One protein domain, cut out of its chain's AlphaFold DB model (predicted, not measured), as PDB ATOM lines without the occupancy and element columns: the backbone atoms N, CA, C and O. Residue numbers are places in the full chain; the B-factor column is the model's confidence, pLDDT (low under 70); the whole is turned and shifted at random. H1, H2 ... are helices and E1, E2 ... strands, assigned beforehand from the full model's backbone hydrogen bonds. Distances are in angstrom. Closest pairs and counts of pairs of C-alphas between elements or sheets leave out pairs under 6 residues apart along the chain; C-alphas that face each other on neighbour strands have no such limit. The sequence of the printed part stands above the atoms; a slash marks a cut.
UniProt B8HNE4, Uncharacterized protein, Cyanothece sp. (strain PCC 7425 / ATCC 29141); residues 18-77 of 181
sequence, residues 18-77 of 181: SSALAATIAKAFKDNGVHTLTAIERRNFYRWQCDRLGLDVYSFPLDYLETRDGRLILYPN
ATOM      1  N   SER A  18      -9.163 -26.558   5.327       74.56
ATOM      2  CA  SER A  18      -7.705 -26.681   5.314       74.56
ATOM      3  C   SER A  18      -7.010 -25.381   4.895       74.56
ATOM      4  O   SER A  18      -5.947 -25.071   5.433       74.56
ATOM      5  N   SER A  19      -7.584 -24.606   3.966       82.56
ATOM      6  CA  SER A  19      -6.977 -23.343   3.517       82.56
ATOM      7  C   SER A  19      -7.094 -22.231   4.563       82.56
ATOM      8  O   SER A  19      -6.132 -21.495   4.780       82.56
ATOM      9  N   ALA A  20      -8.229 -22.139   5.264       87.31
ATOM     10  CA  ALA A  20      -8.426 -21.162   6.335       87.31
ATOM     11  C   ALA A  20      -7.474 -21.404   7.519       87.31
ATOM     12  O   ALA A  20      -6.835 -20.470   8.002       87.31
ATOM     13  N   LEU A  21      -7.313 -22.664   7.943       89.88
ATOM     14  CA  LEU A  21      -6.357 -23.024   8.992       89.88
ATOM     15  C   LEU A  21      -4.912 -22.711   8.577       89.88
ATOM     16  O   LEU A  21      -4.150 -22.172   9.376       89.88
ATOM     17  N   ALA A  22      -4.537 -22.993   7.326       91.69
ATOM     18  CA  ALA A  22      -3.207 -22.661   6.820       91.69
ATOM     19  C   ALA A  22      -2.926 -21.148   6.880       91.69
ATOM     20  O   ALA A  22      -1.840 -20.743   7.295       91.69
ATOM     21  N   ALA A  23      -3.912 -20.309   6.543       92.44
ATOM     22  CA  ALA A  23      -3.795 -18.855   6.657       92.44
ATOM     23  C   ALA A  23      -3.638 -18.394   8.117       92.44
ATOM     24  O   ALA A  23      -2.773 -17.569   8.415       92.44
ATOM     25  N   THR A  24      -4.419 -18.970   9.037       93.19
ATOM     26  CA  THR A  24      -4.279 -18.731  10.482       93.19
ATOM     27  C   THR A  24      -2.873 -19.072  10.979       93.19
ATOM     28  O   THR A  24      -2.252 -18.274  11.682       93.19
ATOM     29  N   ILE A  25      -2.354 -20.242  10.597       92.69
ATOM     30  CA  ILE A  25      -1.012 -20.696  10.976       92.69
ATOM     31  C   ILE A  25       0.048 -19.731  10.433       92.69
ATOM     32  O   ILE A  25       0.919 -19.293  11.183       92.69
ATOM     33  N   ALA A  26      -0.045 -19.352   9.156       92.44
ATOM     34  CA  ALA A  26       0.895 -18.423   8.533       92.44
ATOM     35  C   ALA A  26       0.916 -17.054   9.234       92.44
ATOM     36  O   ALA A  26       1.990 -16.506   9.482       92.44
ATOM     37  N   LYS A  27      -0.258 -16.523   9.600       92.75
ATOM     38  CA  LYS A  27      -0.386 -15.269  10.355       92.75
ATOM     39  C   LYS A  27       0.270 -15.372  11.734       92.75
ATOM     40  O   LYS A  27       1.068 -14.510  12.088       92.75
ATOM     41  N   ALA A  28       0.022 -16.465  12.458       92.69
ATOM     42  CA  ALA A  28       0.618 -16.681  13.774       92.69
ATOM     43  C   ALA A  28       2.156 -16.756  13.732       92.69
ATOM     44  O   ALA A  28       2.836 -16.202  14.595       92.69
ATOM     45  N   PHE A  29       2.715 -17.416  12.711       92.00
ATOM     46  CA  PHE A  29       4.166 -17.474  12.508       92.00
ATOM     47  C   PHE A  29       4.757 -16.121  12.112       92.00
ATOM     48  O   PHE A  29       5.821 -15.761  12.612       92.00
ATOM     49  N   LYS A  30       4.073 -15.363  11.248       92.88
ATOM     50  CA  LYS A  30       4.509 -14.026  10.826       92.88
ATOM     51  C   LYS A  30       4.615 -13.064  12.011       92.88
ATOM     52  O   LYS A  30       5.604 -12.346  12.118       92.88
ATOM     53  N   ASP A  31       3.620 -13.075  12.892       89.00
ATOM     54  CA  ASP A  31       3.536 -12.144  14.023       89.00
ATOM     55  C   ASP A  31       4.226 -12.688  15.289       89.00
ATOM     56  O   ASP A  31       4.188 -12.054  16.347       89.00
ATOM     57  N   ASN A  32       4.844 -13.873  15.186       89.31
ATOM     58  CA  ASN A  32       5.456 -14.617  16.285       89.31
ATOM     59  C   ASN A  32       4.558 -14.665  17.537       89.31
ATOM     60  O   ASN A  32       4.984 -14.376  18.659       89.31
ATOM     61  N   GLY A  33       3.275 -14.964  17.325       91.12
ATOM     62  CA  GLY A  33       2.258 -14.936  18.362       91.12
ATOM     63  C   GLY A  33       0.843 -15.014  17.810       91.12
ATOM     64  O   GLY A  33       0.613 -15.183  16.621       91.12
ATOM     65  N   VAL A  34      -0.130 -14.906  18.705       91.62
ATOM     66  CA  VAL A  34      -1.555 -15.060  18.406       91.62
ATOM     67  C   VAL A  34      -2.356 -13.782  18.631       91.62
ATOM     68  O   VAL A  34      -3.554 -13.788  18.391       91.62
ATOM     69  N   HIS A  35      -1.735 -12.691  19.082       90.06
ATOM     70  CA  HIS A  35      -2.416 -11.434  19.427       90.06
ATOM     71  C   HIS A  35      -3.215 -10.813  18.266       90.06
ATOM     72  O   HIS A  35      -4.260 -10.225  18.503       90.06
ATOM     73  N   THR A  36      -2.783 -11.000  17.016       89.44
ATOM     74  CA  THR A  36      -3.490 -10.491  15.825       89.44
ATOM     75  C   THR A  36      -4.623 -11.401  15.350       89.44
ATOM     76  O   THR A  36      -5.397 -11.011  14.470       89.44
ATOM     77  N   LEU A  37      -4.707 -12.633  15.863       91.38
ATOM     78  CA  LEU A  37      -5.719 -13.608  15.464       91.38
ATOM     79  C   LEU A  37      -7.081 -13.241  16.053       91.38
ATOM     80  O   LEU A  37      -7.176 -12.865  17.219       91.38
ATOM     81  N   THR A  38      -8.140 -13.431  15.268       91.06
ATOM     82  CA  THR A  38      -9.516 -13.405  15.792       91.06
ATOM     83  C   THR A  38      -9.746 -14.571  16.761       91.06
ATOM     84  O   THR A  38      -9.035 -15.574  16.705       91.06
ATOM     85  N   ALA A  39     -10.785 -14.512  17.594       87.62
ATOM     86  CA  ALA A  39     -11.139 -15.596  18.518       87.62
ATOM     87  C   ALA A  39     -11.261 -16.985  17.846       87.62
ATOM     88  O   ALA A  39     -10.826 -18.005  18.390       87.62
ATOM     89  N   ILE A  40     -11.826 -17.047  16.631       87.69
ATOM     90  CA  ILE A  40     -11.982 -18.302  15.875       87.69
ATOM     91  C   ILE A  40     -10.624 -18.799  15.363       87.69
ATOM     92  O   ILE A  40     -10.302 -19.978  15.518       87.69
ATOM     93  N   GLU A  41      -9.817 -17.909  14.785       91.69
ATOM     94  CA  GLU A  41      -8.452 -18.217  14.342       91.69
ATOM     95  C   GLU A  41      -7.601 -18.718  15.519       91.69
ATOM     96  O   GLU A  41      -6.954 -19.760  15.432       91.69
ATOM     97  N   ARG A  42      -7.670 -18.032  16.661       91.69
ATOM     98  CA  ARG A  42      -6.936 -18.370  17.883       91.69
ATOM     99  C   ARG A  42      -7.298 -19.762  18.399       91.69
ATOM    100  O   ARG A  42      -6.403 -20.564  18.661       91.69
ATOM    101  N   ARG A  43      -8.595 -20.091  18.453       89.50
ATOM    102  CA  ARG A  43      -9.090 -21.433  18.803       89.50
ATOM    103  C   ARG A  43      -8.556 -22.502  17.853       89.50
ATOM    104  O   ARG A  43      -8.101 -23.554  18.303       89.50
ATOM    105  N   ASN A  44      -8.628 -22.250  16.548       90.62
ATOM    106  CA  ASN A  44      -8.162 -23.194  15.535       90.62
ATOM    107  C   ASN A  44      -6.649 -23.423  15.647       90.62
ATOM    108  O   ASN A  44      -6.200 -24.566  15.601       90.62
ATOM    109  N   PHE A  45      -5.878 -22.357  15.876       93.00
ATOM    110  CA  PHE A  45      -4.437 -22.433  16.103       93.00
ATOM    111  C   PHE A  45      -4.086 -23.190  17.391       93.00
ATOM    112  O   PHE A  45      -3.193 -24.035  17.382       93.00
ATOM    113  N   TYR A  46      -4.817 -22.941  18.482       93.69
ATOM    114  CA  TYR A  46      -4.660 -23.654  19.753       93.69
ATOM    115  C   TYR A  46      -4.843 -25.161  19.576       93.69
ATOM    116  O   TYR A  46      -3.994 -25.952  19.993       93.69
ATOM    117  N   ARG A  47      -5.945 -25.561  18.928       92.88
ATOM    118  CA  ARG A  47      -6.240 -26.969  18.654       92.88
ATOM    119  C   ARG A  47      -5.171 -27.590  17.760       92.88
ATOM    120  O   ARG A  47      -4.649 -28.641  18.106       92.88
ATOM    121  N   TRP A  48      -4.790 -26.909  16.679       93.88
ATOM    122  CA  TRP A  48      -3.724 -27.367  15.789       93.88
ATOM    123  C   TRP A  48      -2.392 -27.576  16.530       93.88
ATOM    124  O   TRP A  48      -1.726 -28.589  16.318       93.88
ATOM    125  N   GLN A  49      -2.020 -26.674  17.444       94.19
ATOM    126  CA  GLN A  49      -0.830 -26.846  18.281       94.19
ATOM    127  C   GLN A  49      -0.942 -28.055  19.213       94.19
ATOM    128  O   GLN A  49       0.040 -28.780  19.375       94.19
ATOM    129  N   CYS A  50      -2.114 -28.294  19.807       94.75
ATOM    130  CA  CYS A  50      -2.342 -29.477  20.640       94.75
ATOM    131  C   CYS A  50      -2.225 -30.766  19.816       94.75
ATOM    132  O   CYS A  50      -1.466 -31.653  20.201       94.75
ATOM    133  N   ASP A  51      -2.878 -30.825  18.653       93.75
ATOM    134  CA  ASP A  51      -2.843 -31.975  17.740       93.75
ATOM    135  C   ASP A  51      -1.403 -32.275  17.289       93.75
ATOM    136  O   ASP A  51      -0.944 -33.416  17.360       93.75
ATOM    137  N   ARG A  52      -0.634 -31.240  16.915       93.62
ATOM    138  CA  ARG A  52       0.777 -31.369  16.509       93.62
ATOM    139  C   ARG A  52       1.675 -31.898  17.631       93.62
ATOM    140  O   ARG A  52       2.645 -32.605  17.362       93.62
ATOM    141  N   LEU A  53       1.398 -31.517  18.876       94.44
ATOM    142  CA  LEU A  53       2.174 -31.937  20.045       94.44
ATOM    143  C   LEU A  53       1.675 -33.253  20.662       94.44
ATOM    144  O   LEU A  53       2.350 -33.788  21.542       94.44
ATOM    145  N   GLY A  54       0.535 -33.778  20.200       95.25
ATOM    146  CA  GLY A  54      -0.119 -34.952  20.775       95.25
ATOM    147  C   GLY A  54      -0.690 -34.692  22.171       95.25
ATOM    148  O   GLY A  54      -0.616 -35.568  23.027       95.25
ATOM    149  N   LEU A  55      -1.187 -33.478  22.423       96.06
ATOM    150  CA  LEU A  55      -1.745 -33.058  23.708       96.06
ATOM    151  C   LEU A  55      -3.272 -33.170  23.709       96.06
ATOM    152  O   LEU A  55      -3.932 -32.765  22.754       96.06
ATOM    153  N   ASP A  56      -3.836 -33.635  24.823       94.12
ATOM    154  CA  ASP A  56      -5.270 -33.592  25.078       94.12
ATOM    155  C   ASP A  56      -5.724 -32.147  25.274       94.12
ATOM    156  O   ASP A  56      -5.429 -31.487  26.277       94.12
ATOM    157  N   VAL A  57      -6.489 -31.674  24.303       91.88
ATOM    158  CA  VAL A  57      -6.985 -30.310  24.239       91.88
ATOM    159  C   VAL A  57      -7.958 -29.971  25.379       91.88
ATOM    160  O   VAL A  57      -7.980 -28.832  25.848       91.88
ATOM    161  N   TYR A  58      -8.709 -30.951  25.895       91.00
ATOM    162  CA  TYR A  58      -9.689 -30.736  26.970       91.00
ATOM    163  C   TYR A  58      -9.048 -30.529  28.342       91.00
ATOM    164  O   TYR A  58      -9.693 -30.039  29.269       91.00
ATOM    165  N   SER A  59      -7.760 -30.846  28.468       91.88
ATOM    166  CA  SER A  59      -6.979 -30.570  29.671       91.88
ATOM    167  C   SER A  59      -6.536 -29.104  29.797       91.88
ATOM    168  O   SER A  59      -5.960 -28.748  30.823       91.88
ATOM    169  N   PHE A  60      -6.782 -28.259  28.786       92.19
ATOM    170  CA  PHE A  60      -6.228 -26.901  28.674       92.19
ATOM    171  C   PHE A  60      -4.699 -26.884  28.877       92.19
ATOM    172  O   PHE A  60      -4.197 -26.319  29.854       92.19
ATOM    173  N   PRO A  61      -3.930 -27.561  28.004       95.31
ATOM    174  CA  PRO A  61      -2.500 -27.786  28.217       95.31
ATOM    175  C   PRO A  61      -1.631 -26.553  27.904       95.31
ATOM    176  O   PRO A  61      -0.481 -26.480  28.337       95.31
ATOM    177  N   LEU A  62      -2.156 -25.574  27.167       94.94
ATOM    178  CA  LEU A  62      -1.465 -24.331  26.820       94.94
ATOM    179  C   LEU A  62      -2.186 -23.146  27.471       94.94
ATOM    180  O   LEU A  62      -3.401 -23.015  27.336       94.94
ATOM    181  N   ASP A  63      -1.432 -22.288  28.146       94.19
ATOM    182  CA  ASP A  63      -1.870 -20.974  28.618       94.19
ATOM    183  C   ASP A  63      -1.438 -19.894  27.618       94.19
ATOM    184  O   ASP A  63      -0.720 -20.174  26.656       94.19
ATOM    185  N   TYR A  64      -1.848 -18.651  27.839       92.75
ATOM    186  CA  TYR A  64      -1.347 -17.513  27.079       92.75
ATOM    187  C   TYR A  64      -0.256 -16.799  27.876       92.75
ATOM    188  O   TYR A  64      -0.405 -16.560  29.074       92.75
ATOM    189  N   LEU A  65       0.853 -16.457  27.226       92.44
ATOM    190  CA  LEU A  65       1.897 -15.614  27.794       92.44
ATOM    191  C   LEU A  65       1.884 -14.274  27.068       92.44
ATOM    192  O   LEU A  65       2.139 -14.203  25.867       92.44
ATOM    193  N   GLU A  66       1.581 -13.222  27.810       93.50
ATOM    194  CA  GLU A  66       1.725 -11.848  27.355       93.50
ATOM    195  C   GLU A  66       3.157 -11.396  27.636       93.50
ATOM    196  O   GLU A  66       3.546 -11.174  28.785       93.50
ATOM    197  N   THR A  67       3.958 -11.341  26.578       91.19
ATOM    198  CA  THR A  67       5.370 -10.945  26.623       91.19
ATOM    199  C   THR A  67       5.524  -9.458  26.937       91.19
ATOM    200  O   THR A  67       4.597  -8.667  26.754       91.19
ATOM    201  N   ARG A  68       6.723  -9.048  27.365       89.44
ATOM    202  CA  ARG A  68       7.031  -7.628  27.627       89.44
ATOM    203  C   ARG A  68       6.882  -6.732  26.395       89.44
ATOM    204  O   ARG A  68       6.575  -5.556  26.550       89.44
ATOM    205  N   ASP A  69       7.030  -7.297  25.201       88.19
ATOM    206  CA  ASP A  69       6.884  -6.578  23.931       88.19
ATOM    207  C   ASP A  69       5.414  -6.463  23.477       88.19
ATOM    208  O   ASP A  69       5.141  -6.034  22.359       88.19
ATOM    209  N   GLY A  70       4.455  -6.903  24.301       86.94
ATOM    210  CA  GLY A  70       3.023  -6.867  23.991       86.94
ATOM    211  C   GLY A  70       2.531  -8.006  23.092       86.94
ATOM    212  O   GLY A  70       1.351  -8.057  22.751       86.94
ATOM    213  N   ARG A  71       3.396  -8.962  22.716       90.69
ATOM    214  CA  ARG A  71       2.972 -10.168  21.987       90.69
ATOM    215  C   ARG A  71       2.248 -11.119  22.931       90.69
ATOM    216  O   ARG A  71       2.705 -11.352  24.049       90.69
ATOM    217  N   LEU A  72       1.186 -11.744  22.433       92.56
ATOM    218  CA  LEU A  72       0.516 -12.864  23.090       92.56
ATOM    219  C   LEU A  72       0.952 -14.172  22.428       92.56
ATOM    220  O   LEU A  72       0.759 -14.317  21.223       92.56
ATOM    221  N   ILE A  73       1.512 -15.122  23.177       93.19
ATOM    222  CA  ILE A  73       1.964 -16.424  22.654       93.19
ATOM    223  C   ILE A  73       1.324 -17.589  23.419       93.19
ATOM    224  O   ILE A  73       0.914 -17.428  24.566       93.19
ATOM    225  N   LEU A  74       1.241 -18.771  22.797       93.62
ATOM    226  CA  LEU A  74       0.819 -19.991  23.491       93.62
ATOM    227  C   LEU A  74       1.979 -20.565  24.300       93.62
ATOM    228  O   LEU A  74       3.067 -20.781  23.772       93.62
ATOM    229  N   TYR A  75       1.717 -20.859  25.566       93.69
ATOM    230  CA  TYR A  75       2.717 -21.256  26.536       93.69
ATOM    231  C   TYR A  75       2.343 -22.588  27.205       93.69
ATOM    232  O   TYR A  75       1.336 -22.657  27.912       93.69
ATOM    233  N   PRO A  76       3.127 -23.665  27.020       95.38
ATOM    234  CA  PRO A  76       2.833 -24.956  27.631       95.38
ATOM    235  C   PRO A  76       2.840 -24.882  29.158       95.38
ATOM    236  O   PRO A  76       3.827 -24.472  29.772       95.38
ATOM    237  N   ASN A  77       1.754 -25.316  29.791       94.50
ATOM    238  CA  ASN A  77       1.643 -25.337  31.243       94.50
ATOM    239  C   ASN A  77       2.065 -26.695  31.832       94.50
ATOM    240  O   ASN A  77       2.606 -27.569  31.149       94.50
TER     241      ASN A  77
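Overview. This is residues 18 to 77 of the 181 residues of an uncharacterized protein of Cyanothece sp. (strain PCC 7425 / ATCC 29141) (UniProt B8HNE4). Three parts are stacked: helix H1 at one end, helix H2 crossing it in the middle, and the two-stranded hairpin E1 and E2 at the other end, with H2 between H1 and the hairpin. H1 and H2 cross nearly at a right angle, H2 lies over one face of the small hairpin sheet with its residues 42 to 50, and the other face is bare. The printed part has 60 residues, with two named helices followed by two named strands, in the order H1, H2, E1, E2; the strands are antiparallel, and the class is mixed, helices and strands. The whole is compact, with a radius of gyration of the C-alphas of 11.1 A and spans of 29 by 29 by 17 A.

Arrangement. Start with H1, residues 18 to 30, and look for H2, residues 39 to 53, after a short link of 8 residues. The two helices touch, H1 with residues 21 to 25 alone and H2 with residues 41 to 45 alone; their closest C-alphas are those of Thr 24 and Glu 41, 5.7 A apart. Their lines are about perpendicular, at 89 degrees. Go on to E1, residues 62 to 67, and E2, residues 72 to 76, a hairpin of antiparallel neighbour strands whose directions differ by 139 degrees. Check N 63 and O 75, 2.8 A apart, and N 73 and O 65, 2.9 A apart, both within hydrogen-bond range. H2 has 5 pairs of C-alphas within 10 A of each strand; its closest pair with E2 is Tyr 46 and Leu 74, 7.6 A between C-alphas, and with E1 it is Tyr 46 and Leu 62, 7.8 A. H1 is apart from E1 and from E2. In H1 and H2 every O i to N i+4 pair is within hydrogen-bond range.

Along the chain. Find C-alpha 18 at (-7.705, -26.681, 5.314); from there H1 runs 18.4 A to C-alpha 30. Find C-alpha 39 at (-11.139, -15.596, 18.518), where H2 begins; it runs 21.1 A to C-alpha 53. E1 runs 15.0 A from C-alpha 62 to C-alpha 67. E2 runs 13.1 A from C-alpha 72 to C-alpha 76 at (2.833, -24.956, 27.631).

Size, cuts and confidence. The two C-alphas farthest apart are those of Ser 18 and Arg 68, 32.8 A. The printed part runs from 18 to 77 and has no cut. The link from E1 to E2 is tight, and those from H1 to H2 and from H2 to E1 are short. The mean pLDDT of the printed part is 91.6, and no printed residue is under 70.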